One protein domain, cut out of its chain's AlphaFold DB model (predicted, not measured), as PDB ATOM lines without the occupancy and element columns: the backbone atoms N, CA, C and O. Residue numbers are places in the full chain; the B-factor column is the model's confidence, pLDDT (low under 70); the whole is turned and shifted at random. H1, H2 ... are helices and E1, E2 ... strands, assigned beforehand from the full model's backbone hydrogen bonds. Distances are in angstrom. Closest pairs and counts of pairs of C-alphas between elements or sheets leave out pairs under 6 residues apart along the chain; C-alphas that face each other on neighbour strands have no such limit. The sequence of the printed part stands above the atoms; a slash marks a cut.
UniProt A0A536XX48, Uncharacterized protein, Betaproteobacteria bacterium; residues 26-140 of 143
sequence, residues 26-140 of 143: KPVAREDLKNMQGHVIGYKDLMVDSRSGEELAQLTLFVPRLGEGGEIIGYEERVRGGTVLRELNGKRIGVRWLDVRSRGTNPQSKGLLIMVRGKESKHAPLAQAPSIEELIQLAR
ATOM      1  N   LYS A  26      17.320 -17.400  58.586       81.00
ATOM      2  CA  LYS A  26      16.845 -18.737  58.212       81.00
ATOM      3  C   LYS A  26      16.896 -18.910  56.697       81.00
ATOM      4  O   LYS A  26      16.416 -18.023  55.994       81.00
ATOM      5  N   PRO A  27      17.442 -20.025  56.182       80.25
ATOM      6  CA  PRO A  27      17.391 -20.313  54.756       80.25
ATOM      7  C   PRO A  27      15.947 -20.622  54.340       80.25
ATOM      8  O   PRO A  27      15.258 -21.398  55.001       80.25
ATOM      9  N   VAL A  28      15.507 -20.014  53.243       88.12
ATOM     10  CA  VAL A  28      14.158 -20.150  52.675       88.12
ATOM     11  C   VAL A  28      14.195 -20.937  51.374       88.12
ATOM     12  O   VAL A  28      13.402 -21.855  51.177       88.12
ATOM     13  N   ALA A  29      15.141 -20.613  50.497       88.25
ATOM     14  CA  ALA A  29      15.297 -21.281  49.214       88.25
ATOM     15  C   ALA A  29      16.762 -21.302  48.786       88.25
ATOM     16  O   ALA A  29      17.579 -20.513  49.261       88.25
ATOM     17  N   ARG A  30      17.078 -22.211  47.863       91.81
ATOM     18  CA  ARG A  30      18.399 -22.328  47.255       91.81
ATOM     19  C   ARG A  30      18.270 -22.530  45.759       91.81
ATOM     20  O   ARG A  30      17.525 -23.402  45.317       91.81
ATOM     21  N   GLU A  31      19.032 -21.754  45.001       92.81
ATOM     22  CA  GLU A  31      19.039 -21.778  43.541       92.81
ATOM     23  C   GLU A  31      20.464 -21.978  43.021       92.81
ATOM     24  O   GLU A  31      21.396 -21.322  43.482       92.81
ATOM     25  N   ASP A  32      20.642 -22.868  42.045       94.31
ATOM     26  CA  ASP A  32      21.932 -23.046  41.375       94.31
ATOM     27  C   ASP A  32      22.233 -21.847  40.468       94.31
ATOM     28  O   ASP A  32      21.424 -21.479  39.611       94.31
ATOM     29  N   LEU A  33      23.435 -21.289  40.597       94.56
ATOM     30  CA  LEU A  33      23.935 -20.248  39.701       94.56
ATOM     31  C   LEU A  33      24.606 -20.908  38.503       94.56
ATOM     32  O   LEU A  33      25.540 -21.697  38.672       94.56
ATOM     33  N   LYS A  34      24.142 -20.579  37.293       94.44
ATOM     34  CA  LYS A  34      24.655 -21.158  36.048       94.44
ATOM     35  C   LYS A  34      25.306 -20.112  35.157       94.44
ATOM     36  O   LYS A  34      24.763 -19.026  34.997       94.44
ATOM     37  N   ASN A  35      26.443 -20.448  34.552       90.50
ATOM     38  CA  ASN A  35      27.062 -19.600  33.531       90.50
ATOM     39  C   ASN A  35      26.368 -19.764  32.160       90.50
ATOM     40  O   ASN A  35      25.480 -20.602  31.989       90.50
ATOM     41  N   MET A  36      26.830 -19.018  31.150       87.50
ATOM     42  CA  MET A  36      26.303 -19.087  29.774       87.50
ATOM     43  C   MET A  36      26.421 -20.472  29.113       87.50
ATOM     44  O   MET A  36      25.683 -20.776  28.182       87.50
ATOM     45  N   GLN A  37      27.331 -21.324  29.585       88.38
ATOM     46  CA  GLN A  37      27.523 -22.695  29.094       88.38
ATOM     47  C   GLN A  37      26.622 -23.704  29.834       88.38
ATOM     48  O   GLN A  37      26.647 -24.898  29.541       88.38
ATOM     49  N   GLY A  38      25.829 -23.244  30.809       90.75
ATOM     50  CA  GLY A  38      24.967 -24.076  31.644       90.75
ATOM     51  C   GLY A  38      25.685 -24.761  32.810       90.75
ATOM     52  O   GLY A  38      25.071 -25.589  33.486       90.75
ATOM     53  N   HIS A  39      26.955 -24.434  33.068       93.69
ATOM     54  CA  HIS A  39      27.688 -24.985  34.204       93.69
ATOM     55  C   HIS A  39      27.194 -24.383  35.507       93.69
ATOM     56  O   HIS A  39      27.043 -23.167  35.592       93.69
ATOM     57  N   VAL A  40      27.034 -25.208  36.538       95.12
ATOM     58  CA  VAL A  40      26.750 -24.752  37.898       95.12
ATOM     59  C   VAL A  40      28.041 -24.234  38.525       95.12
ATOM     60  O   VAL A  40      28.929 -25.006  38.888       95.12
ATOM     61  N   ILE A  41      28.130 -22.914  38.653       95.56
ATOM     62  CA  ILE A  41      29.305 -22.194  39.165       95.56
ATOM     63  C   ILE A  41      29.170 -21.799  40.635       95.56
ATOM     64  O   ILE A  41      30.069 -21.180  41.197       95.56
ATOM     65  N   GLY A  42      28.043 -22.119  41.260       95.06
ATOM     66  CA  GLY A  42      27.739 -21.717  42.620       95.06
ATOM     67  C   GLY A  42      26.264 -21.884  42.929       95.06
ATOM     68  O   GLY A  42      25.526 -22.528  42.184       95.06
ATOM     69  N   TYR A  43      25.832 -21.270  44.018       94.44
ATOM     70  CA  TYR A  43      24.429 -21.209  44.401       94.44
ATOM     71  C   TYR A  43      24.109 -19.884  45.097       94.44
ATOM     72  O   TYR A  43      24.991 -19.236  45.668       94.44
ATOM     73  N   LYS A  44      22.833 -19.509  45.054       93.75
ATOM     74  CA  LYS A  44      22.225 -18.422  45.819       93.75
ATOM     75  C   LYS A  44      21.344 -19.032  46.898       93.75
ATOM     76  O   LYS A  44      20.405 -19.754  46.571       93.75
ATOM     77  N   ASP A  45      21.634 -18.727  48.154       92.00
ATOM     78  CA  ASP A  45      20.729 -18.985  49.270       92.00
ATOM     79  C   ASP A  45      19.897 -17.720  49.511       92.00
ATOM     80  O   ASP A  45      20.446 -16.642  49.734       92.00
ATOM     81  N   LEU A  46      18.574 -17.850  49.447       89.81
ATOM     82  CA  LEU A  46      17.646 -16.828  49.918       89.81
ATOM     83  C   LEU A  46      17.390 -17.077  51.396       89.81
ATOM     84  O   LEU A  46      17.032 -18.184  51.807       89.81
ATOM     85  N   MET A  47      17.608 -16.050  52.194       88.56
ATOM     86  CA  MET A  47      17.577 -16.084  53.642       88.56
ATOM     87  C   MET A  47      16.658 -14.981  54.140       88.56
ATOM     88  O   MET A  47      16.587 -13.920  53.536       88.56
ATOM     89  N   VAL A  48      15.968 -15.219  55.246       87.44
ATOM     90  CA  VAL A  48      15.138 -14.198  55.896       87.44
ATOM     91  C   VAL A  48      15.693 -13.931  57.283       87.44
ATOM     92  O   VAL A  48      15.968 -14.877  58.030       87.44
ATOM     93  N   ASP A  49      15.877 -12.658  57.626       84.19
ATOM     94  CA  ASP A  49      16.167 -12.254  58.999       84.19
ATOM     95  C   ASP A  49      14.946 -12.554  59.878       84.19
ATOM     96  O   ASP A  49      13.846 -12.045  59.659       84.19
ATOM     97  N   SER A  50      15.138 -13.387  60.899       81.69
ATOM     98  CA  SER A  50      14.066 -13.796  61.809       81.69
ATOM     99  C   SER A  50      13.498 -12.637  62.633       81.69
ATOM    100  O   SER A  50      12.406 -12.781  63.182       81.69
ATOM    101  N   ARG A  51      14.226 -11.520  62.766       82.25
ATOM    102  CA  ARG A  51      13.787 -10.352  63.538       82.25
ATOM    103  C   ARG A  51      13.078  -9.311  62.674       82.25
ATOM    104  O   ARG A  51      12.024  -8.835  63.088       82.25
ATOM    105  N   SER A  52      13.663  -8.918  61.545       84.62
ATOM    106  CA  SER A  52      13.104  -7.862  60.685       84.62
ATOM    107  C   SER A  52      12.155  -8.398  59.611       84.62
ATOM    108  O   SER A  52      11.302  -7.656  59.132       84.62
ATOM    109  N   GLY A  53      12.272  -9.679  59.250       83.19
ATOM    110  CA  GLY A  53      11.589 -10.252  58.093       83.19
ATOM    111  C   GLY A  53      12.225  -9.863  56.755       83.19
ATOM    112  O   GLY A  53      11.672 -10.204  55.714       83.19
ATOM    113  N   GLU A  54      13.362  -9.162  56.763       82.75
ATOM    114  CA  GLU A  54      14.058  -8.760  55.540       82.75
ATOM    115  C   GLU A  54      14.660  -9.967  54.816       82.75
ATOM    116  O   GLU A  54      15.232 -10.869  55.438       82.75
ATOM    117  N   GLU A  55      14.552  -9.957  53.488       84.69
ATOM    118  CA  GLU A  55      15.168 -10.954  52.620       84.69
ATOM    119  C   GLU A  55      16.625 -10.594  52.313       84.69
ATOM    120  O   GLU A  55      16.980  -9.458  52.006       84.69
ATOM    121  N   LEU A  56      17.480 -11.607  52.377       85.44
ATOM    122  CA  LEU A  56      18.910 -11.555  52.136       85.44
ATOM    123  C   LEU A  56      19.255 -12.627  51.110       85.44
ATOM    124  O   LEU A  56      18.823 -13.773  51.224       85.44
ATOM    125  N   ALA A  57      20.083 -12.284  50.133       87.06
ATOM    126  CA  ALA A  57      20.620 -13.251  49.190       87.06
ATOM    127  C   ALA A  57      22.107 -13.470  49.468       87.06
ATOM    128  O   ALA A  57      22.918 -12.553  49.344       87.06
ATOM    129  N   GLN A  58      22.479 -14.700  49.812       88.31
ATOM    130  CA  GLN A  58      23.870 -15.099  49.961       88.31
ATOM    131  C   GLN A  58      24.327 -15.869  48.725       88.31
ATOM    132  O   GLN A  58      23.825 -16.950  48.421       88.31
ATOM    133  N   LEU A  59      25.333 -15.339  48.032       89.94
ATOM    134  CA  LEU A  59      25.954 -16.002  46.888       89.94
ATOM    135  C   LEU A  59      27.194 -16.768  47.337       89.94
ATOM    136  O   LEU A  59      28.088 -16.215  47.976       89.94
ATOM    137  N   THR A  60      27.269 -18.041  46.963       90.75
ATOM    138  CA  THR A  60      28.467 -18.862  47.141       90.75
ATOM    139  C   THR A  60      28.944 -19.340  45.786       90.75
ATOM    140  O   THR A  60      28.281 -20.143  45.133       90.75
ATOM    141  N   LEU A  61      30.115 -18.861  45.376       93.69
ATOM    142  CA  LEU A  61      30.752 -19.254  44.126       93.69
ATOM    143  C   LEU A  61      31.745 -20.386  44.353       93.69
ATOM    144  O   LEU A  61      32.462 -20.432  45.356       93.69
ATOM    145  N   PHE A  62      31.796 -21.295  43.392       94.50
ATOM    146  CA  PHE A  62      32.752 -22.381  43.370       94.50
ATOM    147  C   PHE A  62      34.017 -21.978  42.612       94.50
ATOM    148  O   PHE A  62      33.992 -21.170  41.686       94.50
ATOM    149  N   VAL A  63      35.139 -22.586  42.985       93.81
ATOM    150  CA  VAL A  63      36.427 -22.369  42.320       93.81
ATOM    151  C   VAL A  63      36.554 -23.343  41.144       93.81
ATOM    152  O   VAL A  63      36.370 -24.544  41.351       93.81
ATOM    153  N   PRO A  64      36.858 -22.890  39.915       93.12
ATOM    154  CA  PRO A  64      37.014 -23.788  38.777       93.12
ATOM    155  C   PRO A  64      38.239 -24.687  38.952       93.12
ATOM    156  O   PRO A  64      39.308 -24.245  39.374       93.12
ATOM    157  N   ARG A  65      38.089 -25.961  38.588       91.94
ATOM    158  CA  ARG A  65      39.197 -26.911  38.471       91.94
ATOM    159  C   ARG A  65      39.589 -27.040  37.015       91.94
ATOM    160  O   ARG A  65      38.742 -27.375  36.188       91.94
ATOM    161  N   LEU A  66      40.868 -26.821  36.741       89.56
ATOM    162  CA  LEU A  66      41.429 -26.927  35.401       89.56
ATOM    163  C   LEU A  66      42.025 -28.319  35.180       89.56
ATOM    164  O   LEU A  66      42.642 -28.883  36.088       89.56
ATOM    165  N   GLY A  67      41.799 -28.870  33.992       85.75
ATOM    166  CA  GLY A  67      42.503 -30.037  33.479       85.75
ATOM    167  C   GLY A  67      43.872 -29.668  32.911       85.75
ATOM    168  O   GLY A  67      44.308 -28.517  32.989       85.75
ATOM    169  N   GLU A  68      44.565 -30.651  32.342       85.69
ATOM    170  CA  GLU A  68      45.917 -30.463  31.796       85.69
ATOM    171  C   GLU A  68      45.943 -29.497  30.601       85.69
ATOM    172  O   GLU A  68      46.917 -28.769  30.428       85.69
ATOM    173  N   GLY A  69      44.863 -29.438  29.815       85.88
ATOM    174  CA  GLY A  69      44.715 -28.520  28.683       85.88
ATOM    175  C   GLY A  69      44.174 -27.137  29.061       85.88
ATOM    176  O   GLY A  69      43.924 -26.318  28.177       85.88
ATOM    177  N   GLY A  70      43.981 -26.856  30.355       85.44
ATOM    178  CA  GLY A  70      43.403 -25.599  30.839       85.44
ATOM    179  C   GLY A  70      41.875 -25.521  30.740       85.44
ATOM    180  O   GLY A  70      41.292 -24.493  31.080       85.44
ATOM    181  N   GLU A  71      41.205 -26.588  30.311       89.50
ATOM    182  CA  GLU A  71      39.750 -26.699  30.292       89.50
ATOM    183  C   GLU A  71      39.172 -26.875  31.705       89.50
ATOM    184  O   GLU A  71      39.807 -27.459  32.583       89.50
ATOM    185  N   ILE A  72      37.947 -26.398  31.943       89.69
ATOM    186  CA  ILE A  72      37.252 -26.637  33.210       89.69
ATOM    187  C   ILE A  72      36.735 -28.073  33.209       89.69
ATOM    188  O   ILE A  72      35.917 -28.475  32.377       89.69
ATOM    189  N   ILE A  73      37.183 -28.835  34.201       90.56
ATOM    190  CA  ILE A  73      36.789 -30.234  34.414       90.56
ATOM    191  C   ILE A  73      35.808 -30.401  35.583       90.56
ATOM    192  O   ILE A  73      35.325 -31.500  35.847       90.56
ATOM    193  N   GLY A  74      35.529 -29.323  36.315       92.25
ATOM    194  CA  GLY A  74      34.636 -29.313  37.466       92.25
ATOM    195  C   GLY A  74      34.874 -28.103  38.358       92.25
ATOM    196  O   GLY A  74      35.595 -27.174  37.995       92.25
ATOM    197  N   TYR A  75      34.296 -28.145  39.552       94.75
ATOM    198  CA  TYR A  75      34.322 -27.042  40.502       94.75
ATOM    199  C   TYR A  75      34.616 -27.508  41.934       94.75
ATOM    200  O   TYR A  75      34.385 -28.661  42.308       94.75
ATOM    201  N   GLU A  76      35.136 -26.591  42.739       93.69
ATOM    202  CA  GLU A  76      35.424 -26.734  44.163       93.69
ATOM    203  C   GLU A  76      34.529 -25.803  44.979       93.69
ATOM    204  O   GLU A  76      34.694 -24.584  44.967       93.69
ATOM    205  N   GLU A  77      33.606 -26.378  45.741       93.81
ATOM    206  CA  GLU A  77      32.838 -25.654  46.750       93.81
ATOM    207  C   GLU A  77      33.620 -25.651  48.063       93.81
ATOM    208  O   GLU A  77      33.892 -26.709  48.640       93.81
ATOM    209  N   ARG A  78      33.985 -24.468  48.562       89.25
ATOM    210  CA  ARG A  78      34.642 -24.357  49.867       89.25
ATOM    211  C   ARG A  78      33.618 -24.496  50.980       89.25
ATOM    212  O   ARG A  78      32.685 -23.711  51.078       89.25
ATOM    213  N   VAL A  79      33.843 -25.476  51.847       87.00
ATOM    214  CA  VAL A  79      33.011 -25.738  53.021       87.00
ATOM    215  C   VAL A  79      33.865 -25.669  54.279       87.00
ATOM    216  O   VAL A  79      35.096 -25.744  54.239       87.00
ATOM    217  N   ARG A  80      33.229 -25.535  55.442       80.31
ATOM    218  CA  ARG A  80      33.962 -25.541  56.707       80.31
ATOM    219  C   ARG A  80      34.741 -26.856  56.854       80.31
ATOM    220  O   ARG A  80      34.155 -27.933  56.865       80.31
ATOM    221  N   GLY A  81      36.064 -26.754  56.980       77.69
ATOM    222  CA  GLY A  81      36.957 -27.907  57.155       77.69
ATOM    223  C   GLY A  81      37.432 -28.574  55.859       77.69
ATOM    224  O   GLY A  81      38.200 -29.533  55.928       77.69
ATOM    225  N   GLY A  82      37.044 -28.082  54.679       86.25
ATOM    226  CA  GLY A  82      37.483 -28.695  53.431       86.25
ATOM    227  C   GLY A  82      36.831 -28.135  52.174       86.25
ATOM    228  O   GLY A  82      36.451 -26.969  52.086       86.25
ATOM    229  N   THR A  83      36.717 -28.998  51.175       89.88
ATOM    230  CA  THR A  83      36.206 -28.661  49.854       89.88
ATOM    231  C   THR A  83      35.367 -29.811  49.325       89.88
ATOM    232  O   THR A  83      35.767 -30.970  49.425       89.88
ATOM    233  N   VAL A  84      34.213 -29.510  48.745       91.81
ATOM    234  CA  VAL A  84      33.404 -30.472  47.997       91.81
ATOM    235  C   VAL A  84      33.753 -30.338  46.520       91.81
ATOM    236  O   VAL A  84      33.777 -29.241  45.971       91.81
ATOM    237  N   LEU A  85      34.037 -31.464  45.873       92.50
ATOM    238  CA  LEU A  85      34.305 -31.526  44.441       92.50
ATOM    239  C   LEU A  85      32.990 -31.740  43.700       92.50
ATOM    240  O   LEU A  85      32.233 -32.657  44.041       92.50
ATOM    241  N   ARG A  86      32.739 -30.922  42.680       93.25
ATOM    242  CA  ARG A  86      31.524 -30.952  41.865       93.25
ATOM    243  C   ARG A  86      31.848 -31.085  40.377       93.25
ATOM    244  O   ARG A  86      32.860 -30.571  39.906       93.25
ATOM    245  N   GLU A  87      30.992 -31.796  39.657       93.12
ATOM    246  CA  GLU A  87      30.928 -31.804  38.190       93.12
ATOM    247  C   GLU A  87      30.407 -30.458  37.658       93.12
ATOM    248  O   GLU A  87      29.859 -29.646  38.407       93.12
ATOM    249  N   LEU A  88      30.510 -30.242  36.341       94.06
ATOM    250  CA  LEU A  88      29.984 -29.044  35.668       94.06
ATOM    251  C   LEU A  88      28.470 -28.861  35.847       94.06
ATOM    252  O   LEU A  88      27.981 -27.742  35.839       94.06
ATOM    253  N   ASN A  89      27.716 -29.945  36.031       92.94
ATOM    254  CA  ASN A  89      26.271 -29.909  36.290       92.94
ATOM    255  C   ASN A  89      25.925 -29.642  37.772       92.94
ATOM    256  O   ASN A  89      24.760 -29.737  38.143       92.94
ATOM    257  N   GLY A  90      26.919 -29.388  38.630       90.12
ATOM    258  CA  GLY A  90      26.739 -29.167  40.066       90.12
ATOM    259  C   GLY A  90      26.695 -30.443  40.908       90.12
ATOM    260  O   GLY A  90      26.737 -30.362  42.137       90.12
ATOM    261  N   LYS A  91      26.672 -31.634  40.301       91.94
ATOM    262  CA  LYS A  91      26.652 -32.911  41.020       91.94
ATOM    263  C   LYS A  91      27.928 -33.096  41.834       91.94
ATOM    264  O   LYS A  91      29.040 -32.967  41.328       91.94
ATOM    265  N   ARG A  92      27.779 -33.464  43.105       91.38
ATOM    266  CA  ARG A  92      28.902 -33.804  43.985       91.38
ATOM    267  C   ARG A  92      29.578 -35.106  43.539       91.38
ATOM    268  O   ARG A  92      28.912 -36.128  43.397       91.38
ATOM    269  N   ILE A  93      30.904 -35.073  43.420       89.50
ATOM    270  CA  ILE A  93      31.756 -36.213  43.028       89.50
ATOM    271  C   ILE A  93      32.878 -36.523  44.017       89.50
ATOM    272  O   ILE A  93      33.599 -37.509  43.881       89.50
ATOM    273  N   GLY A  94      33.070 -35.701  45.041       86.94
ATOM    274  CA  GLY A  94      34.098 -35.980  46.031       86.94
ATOM    275  C   GLY A  94      34.188 -34.923  47.106       86.94
ATOM    276  O   GLY A  94      33.443 -33.943  47.106       86.94
ATOM    277  N   VAL A  95      35.103 -35.147  48.037       85.62
ATOM    278  CA  VAL A  95      35.449 -34.212  49.102       85.62
ATOM    279  C   VAL A  95      36.940 -34.260  49.381       85.62
ATOM    280  O   VAL A  95      37.559 -35.321  49.366       85.62
ATOM    281  N   ARG A  96      37.510 -33.101  49.683       82.38
ATOM    282  CA  ARG A  96      38.870 -32.931  50.177       82.38
ATOM    283  C   ARG A  96      38.802 -32.313  51.564       82.38
ATOM    284  O   ARG A  96      38.407 -31.161  51.705       82.38
ATOM    285  N   TRP A  97      39.191 -33.062  52.582       79.62
ATOM    286  CA  TRP A  97      39.230 -32.590  53.961       79.62
ATOM    287  C   TRP A  97      40.612 -32.057  54.294       79.62
ATOM    288  O   TRP A  97      41.618 -32.729  54.066       79.62
ATOM    289  N   LEU A  98      40.666 -30.856  54.859       69.31
ATOM    290  CA  LEU A  98      41.890 -30.316  55.432       69.31
ATOM    291  C   LEU A  98      42.035 -30.901  56.837       69.31
ATOM    292  O   LEU A  98      41.272 -30.553  57.735       69.31
ATOM    293  N   ASP A  99      43.011 -31.785  57.041       66.50
ATOM    294  CA  ASP A  99      43.342 -32.235  58.391       66.50
ATOM    295  C   ASP A  99      44.082 -31.116  59.132       66.50
ATOM    296  O   ASP A  99      45.302 -30.965  59.040       66.50
ATOM    297  N   VAL A 100      43.323 -30.308  59.868       62.91
ATOM    298  CA  VAL A 100      43.863 -29.190  60.648       62.91
ATOM    299  C   VAL A 100      44.708 -29.689  61.828       62.91
ATOM    300  O   VAL A 100      45.633 -28.991  62.237       62.91
ATOM    301  N   ARG A 101      44.462 -30.909  62.335       63.34
ATOM    302  CA  ARG A 101      45.228 -31.494  63.451       63.34
ATOM    303  C   ARG A 101      46.666 -31.782  63.029       63.34
ATOM    304  O   ARG A 101      47.590 -31.570  63.806       63.34
ATOM    305  N   SER A 102      46.855 -32.184  61.774       57.56
ATOM    306  CA  SER A 102      48.183 -32.457  61.216       57.56
ATOM    307  C   SER A 102      49.047 -31.211  60.995       57.56
ATOM    308  O   SER A 102      50.254 -31.351  60.854       57.56
ATOM    309  N   ARG A 103      48.496 -29.983  61.017       57.38
ATOM    310  CA  ARG A 103      49.291 -28.761  60.767       57.38
ATOM    311  C   ARG A 103      50.311 -28.443  61.859       57.38
ATOM    312  O   ARG A 103      51.289 -27.765  61.565       57.38
ATOM    313  N   GLY A 104      50.099 -28.924  63.086       61.25
ATOM    314  CA  GLY A 104      51.048 -28.732  64.187       61.25
ATOM    315  C   GLY A 104      52.347 -29.529  64.022       61.25
ATOM    316  O   GLY A 104      53.390 -29.091  64.490       61.25
ATOM    317  N   THR A 105      52.297 -30.674  63.336       61.88
ATOM    318  CA  THR A 105      53.441 -31.590  63.162       61.88
ATOM    319  C   THR A 105      53.868 -31.763  61.703       61.88
ATOM    320  O   THR A 105      54.995 -32.165  61.437       61.88
ATOM    321  N   ASN A 106      52.998 -31.436  60.746       61.28
ATOM    322  CA  ASN A 106      53.251 -31.492  59.311       61.28
ATOM    323  C   ASN A 106      52.542 -30.326  58.583       61.28
ATOM    324  O   ASN A 106      51.426 -30.482  58.069       61.28
ATOM    325  N   PRO A 107      53.188 -29.150  58.488       62.09
ATOM    326  CA  PRO A 107      52.613 -27.973  57.834       62.09
ATOM    327  C   PRO A 107      52.372 -28.152  56.325       62.09
ATOM    328  O   PRO A 107      51.627 -27.370  55.738       62.09
ATOM    329  N   GLN A 108      52.947 -29.187  55.695       65.44
ATOM    330  CA  GLN A 108      52.729 -29.516  54.282       65.44
ATOM    331  C   GLN A 108      51.638 -30.571  54.047       65.44
ATOM    332  O   GLN A 108      51.408 -30.970  52.901       65.44
ATOM    333  N   SER A 109      50.944 -31.027  55.094       64.31
ATOM    334  CA  SER A 109      49.860 -32.000  54.958       64.31
ATOM    335  C   SER A 109      48.777 -31.485  54.003       64.31
ATOM    336  O   SER A 109      48.099 -30.486  54.257       64.31
ATOM    337  N   LYS A 110      48.603 -32.179  52.871       64.12
ATOM    338  CA  LYS A 110      47.637 -31.814  51.820       64.12
ATOM    339  C   LYS A 110      46.192 -32.209  52.157       64.12
ATOM    340  O   LYS A 110      45.300 -31.918  51.348       64.12
ATOM    341  N   GLY A 111      45.972 -32.804  53.335       67.44
ATOM    342  CA  GLY A 111      44.683 -33.311  53.799       67.44
ATOM    343  C   GLY A 111      44.306 -34.669  53.199       67.44
ATOM    344  O   GLY A 111      45.066 -35.254  52.430       67.44
ATOM    345  N   LEU A 112      43.118 -35.164  53.547       72.19
ATOM    346  CA  LEU A 112      42.558 -36.412  53.026       72.19
ATOM    347  C   LEU A 112      41.632 -36.112  51.840       72.19
ATOM    348  O   LEU A 112      40.668 -35.361  51.979       72.19
ATOM    349  N   LEU A 113      41.895 -36.717  50.681       70.00
ATOM    350  CA  LEU A 113      41.044 -36.614  49.494       70.00
ATOM    351  C   LEU A 113      40.265 -37.917  49.292       70.00
ATOM    352  O   LEU A 113      40.865 -38.973  49.119       70.00
ATOM    353  N   ILE A 114      38.935 -37.831  49.266       71.44
ATOM    354  CA  ILE A 114      38.041 -38.946  48.940       71.44
ATOM    355  C   ILE A 114      37.264 -38.565  47.680       71.44
ATOM    356  O   ILE A 114      36.419 -37.667  47.700       71.44
ATOM    357  N   MET A 115      37.547 -39.246  46.570       65.75
ATOM    358  CA  MET A 115      36.837 -39.069  45.301       65.75
ATOM    359  C   MET A 115      35.951 -40.276  45.022       65.75
ATOM    360  O   MET A 115      36.419 -41.411  45.049       65.75
ATOM    361  N   VAL A 116      34.684 -40.023  44.710       60.41
ATOM    362  CA  VAL A 116      33.736 -41.038  44.254       60.41
ATOM    363  C   VAL A 116      33.551 -40.822  42.756       60.41
ATOM    364  O   VAL A 116      32.870 -39.891  42.332       60.41
ATOM    365  N   ARG A 117      34.204 -41.649  41.934       53.34
ATOM    366  CA  ARG A 117      34.103 -41.527  40.473       53.34
ATOM    367  C   ARG A 117      32.702 -41.931  40.002       53.34
ATOM    368  O   ARG A 117      32.338 -43.101  40.067       53.34
ATOM    369  N   GLY A 118      31.938 -40.959  39.507       54.34
ATOM    370  CA  GLY A 118      30.824 -41.202  38.589       54.34
ATOM    371  C   GLY A 118      31.331 -41.414  37.156       54.34
ATOM    372  O   GLY A 118      32.488 -41.115  36.864       54.34
ATOM    373  N   LYS A 119      30.477 -41.942  36.264       50.81
ATOM    374  CA  LYS A 119      30.745 -42.039  34.812       50.81
ATOM    375  C   LYS A 119      31.209 -40.681  34.253       50.81
ATOM    376  O   LYS A 119      30.676 -39.661  34.676       50.81
ATOM    377  N   GLU A 120      32.169 -40.706  33.325       50.56
ATOM    378  CA  GLU A 120      32.881 -39.536  32.780       50.56
ATOM    379  C   GLU A 120      31.980 -38.323  32.491       50.56
ATOM    380  O   GLU A 120      30.980 -38.413  31.776       50.56
ATOM    381  N   SER A 121      32.357 -37.172  33.053       54.72
ATOM    382  CA  SER A 121      31.712 -35.881  32.821       54.72
ATOM    383  C   SER A 121      32.349 -35.161  31.632       54.72
ATOM    384  O   SER A 121      33.571 -35.108  31.523       54.72
ATOM    385  N   LYS A 122      31.515 -34.575  30.765       54.47
ATOM    386  CA  LYS A 122      31.935 -33.807  29.580       54.47
ATOM    387  C   LYS A 122      32.832 -32.623  29.982       54.47
ATOM    388  O   LYS A 122      32.510 -31.931  30.941       54.47
ATOM    389  N   HIS A 123      33.921 -32.398  29.250       52.41
ATOM    390  CA  HIS A 123      34.868 -31.292  29.452       52.41
ATOM    391  C   HIS A 123      34.389 -30.009  28.751       52.41
ATOM    392  O   HIS A 123      33.719 -30.100  27.720       52.41
ATOM    393  N   ALA A 124      34.738 -28.828  29.275       57.91
ATOM    394  CA  ALA A 124      34.338 -27.551  28.677       57.91
ATOM    395  C   ALA A 124      35.404 -26.446  28.840       57.91
ATOM    396  O   ALA A 124      36.152 -26.452  29.816       57.91
ATOM    397  N   PRO A 125      35.499 -25.488  27.901       50.09
ATOM    398  CA  PRO A 125      36.527 -24.446  27.921       50.09
ATOM    399  C   PRO A 125      36.367 -23.460  29.092       50.09
ATOM    400  O   PRO A 125      35.256 -23.193  29.556       50.09
ATOM    401  N   LEU A 126      37.494 -22.898  29.546       45.06
ATOM    402  CA  LEU A 126      37.580 -21.932  30.644       45.06
ATOM    403  C   LEU A 126      36.766 -20.665  30.357       45.06
ATOM    404  O   LEU A 126      37.135 -19.861  29.506       45.06
ATOM    405  N   ALA A 127      35.665 -20.483  31.088       57.59
ATOM    406  CA  ALA A 127      34.956 -19.212  31.150       57.59
ATOM    407  C   ALA A 127      35.690 -18.258  32.106       57.59
ATOM    408  O   ALA A 127      36.198 -18.682  33.148       57.59
ATOM    409  N   GLN A 128      35.745 -16.976  31.744       57.75
ATOM    410  CA  GLN A 128      36.286 -15.915  32.594       57.75
ATOM    411  C   GLN A 128      35.523 -15.870  33.929       57.75
ATOM    412  O   GLN A 128      34.334 -16.196  33.979       57.75
ATOM    413  N   ALA A 129      36.214 -15.524  35.021       57.97
ATOM    414  CA  ALA A 129      35.554 -15.354  36.314       57.97
ATOM    415  C   ALA A 129      34.503 -14.237  36.193       57.97
ATOM    416  O   ALA A 129      34.849 -13.183  35.653       57.97
ATOM    417  N   PRO A 130      33.262 -14.458  36.664       66.12
ATOM    418  CA  PRO A 130      32.200 -13.494  36.452       66.12
ATOM    419  C   PRO A 130      32.482 -12.176  37.182       66.12
ATOM    420  O   PRO A 130      32.989 -12.190  38.309       66.12
ATOM    421  N   SER A 131      32.162 -11.047  36.546       74.12
ATOM    422  CA  SER A 131      32.262  -9.721  37.168       74.12
ATOM    423  C   SER A 131      31.224  -9.546  38.284       74.12
ATOM    424  O   SER A 131      30.280 -10.326  38.406       74.12
ATOM    425  N   ILE A 132      31.375  -8.511  39.118       67.44
ATOM    426  CA  ILE A 132      30.390  -8.208  40.171       67.44
ATOM    427  C   ILE A 132      29.014  -7.918  39.553       67.44
ATOM    428  O   ILE A 132      28.000  -8.384  40.061       67.44
ATOM    429  N   GLU A 133      28.977  -7.210  38.429       71.50
ATOM    430  CA  GLU A 133      27.760  -6.888  37.685       71.50
ATOM    431  C   GLU A 133      27.104  -8.154  37.117       71.50
ATOM    432  O   GLU A 133      25.895  -8.340  37.249       71.50
ATOM    433  N   GLU A 134      27.900  -9.077  36.568       70.25
ATOM    434  CA  GLU A 134      27.403 -10.380  36.118       70.25
ATOM    435  C   GLU A 134      26.847 -11.201  37.285       70.25
ATOM    436  O   GLU A 134      25.830 -11.873  37.138       70.25
ATOM    437  N   LEU A 135      27.464 -11.123  38.467       71.94
ATOM    438  CA  LEU A 135      26.954 -11.776  39.673       71.94
ATOM    439  C   LEU A 135      25.626 -11.175  40.146       71.94
ATOM    440  O   LEU A 135      24.743 -11.934  40.543       71.94
ATOM    441  N   ILE A 136      25.459  -9.852  40.072       70.81
ATOM    442  CA  ILE A 136      24.203  -9.154  40.396       70.81
ATOM    443  C   ILE A 136      23.081  -9.605  39.451       70.81
ATOM    444  O   ILE A 136      21.999  -9.981  39.913       70.81
ATOM    445  N   GLN A 137      23.362  -9.662  38.146       72.75
ATOM    446  CA  GLN A 137      22.412 -10.142  37.140       72.75
ATOM    447  C   GLN A 137      22.079 -11.629  37.315       72.75
ATOM    448  O   GLN A 137      20.907 -12.010  37.307       72.75
ATOM    449  N   LEU A 138      23.089 -12.479  37.534       67.62
ATOM    450  CA  LEU A 138      22.907 -13.917  37.771       67.62
ATOM    451  C   LEU A 138      22.084 -14.193  39.029       67.62
ATOM    452  O   LEU A 138      21.280 -15.125  39.059       67.62
ATOM    453  N   ALA A 139      22.272 -13.380  40.063       59.38
ATOM    454  CA  ALA A 139      21.527 -13.485  41.301       59.38
ATOM    455  C   ALA A 139      20.102 -12.912  41.203       59.38
ATOM    456  O   ALA A 139      19.297 -13.186  42.099       59.38
ATOM    457  N   ARG A 140      19.773 -12.202  40.108       65.75
ATOM    458  CA  ARG A 140      18.527 -11.438  39.920       65.75
ATOM    459  C   ARG A 140      18.291 -10.460  41.075       65.75
ATOM    460  O   ARG A 140      17.204 -10.417  41.633       65.75
TER     461      ARG A 140
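This is residues 26 to 140 of the 143 residues of an uncharacterized protein of Betaproteobacteria bacterium (UniProt A0A536XX48). Two strongly twisted antiparallel sheets stand side by side, joined where E3 of the first runs on into E4 of the second: a three-strand sheet, E1 E2 E3, with H2 over one face, and a five-strand sheet, E4 E5 E6 E7 E8, curled like part of a barrel. The tiny H1 lies far out in the loop between E7 and E8, and a long stretch without named elements, residues 116 to 131, leads from E8 back to H2. The printed part has 115 residues, with eight named strands and two named helices in the order E1 E2 E3 E4 E5 E6 E7 H1 E8 H2; the class is mostly strand. The whole is loose, with a radius of gyration of the C-alphas of 16.5 A and spans of 46 by 37 by 26 A.

E1, residues 26 to 34, begins with C-alpha 26 at (16.845, -18.737, 58.212), measures 23.6 A and bends by 53 degrees at residue 29. E2 is residues 40 to 49, 26.7 A; E3 is residues 55 to 61, 19.6 A. E4 is residues 63 to 66, E5 residues 72 to 79, 20.3 A, with C-alpha 79 at (33.011, -25.738, 53.021), E6 residues 82 to 86, and E7 residues 92 to 97. H1 is residues 101 to 104, E8 residues 112 to 115, and H2 residues 132 to 139, 10.4 A, ending with C-alpha 139 at (21.527, -13.485, 41.301).

E1 E2 E3 form a meander, each strand the antiparallel neighbour of the one before, with N 31 and O 44 at 2.9 A and N 45 and O 58 at 2.8 A. E3 runs on into E4 at 20 degrees across one residue. E4 E5 E6 E7 form a second meander, with N 65 and O 74 at 2.8 A, N 77 and O 84 at 2.9 A, and N 85 and O 94 at 2.8 A. E8 is the antiparallel neighbour of E7, with N 97 and O 112 at 2.8 A. Between the sheets, the closest C-alphas of E2 and E5, Ile 41 and Tyr 75, are 7.1 A apart. H2 is on the sheet E1 E2 E3, at a height over the sheet of 9.5 A, slantwise to the strands at 55 degrees to E3 on the local plane. H1 is on neither sheet. Every O i to N i+4 pair of H2 is within hydrogen-bond range; H1 is too short for such a pair.

The two C-alphas farthest apart, Arg 51 and Gly 69, are 50.0 A apart. The printed part has no cut. The link from E8 to H2, 16 residues, is long. Mean pLDDT of the printed part is 79.1; residues 98 to 111, 115 to 130, 132 and 138 to 140 are under 70.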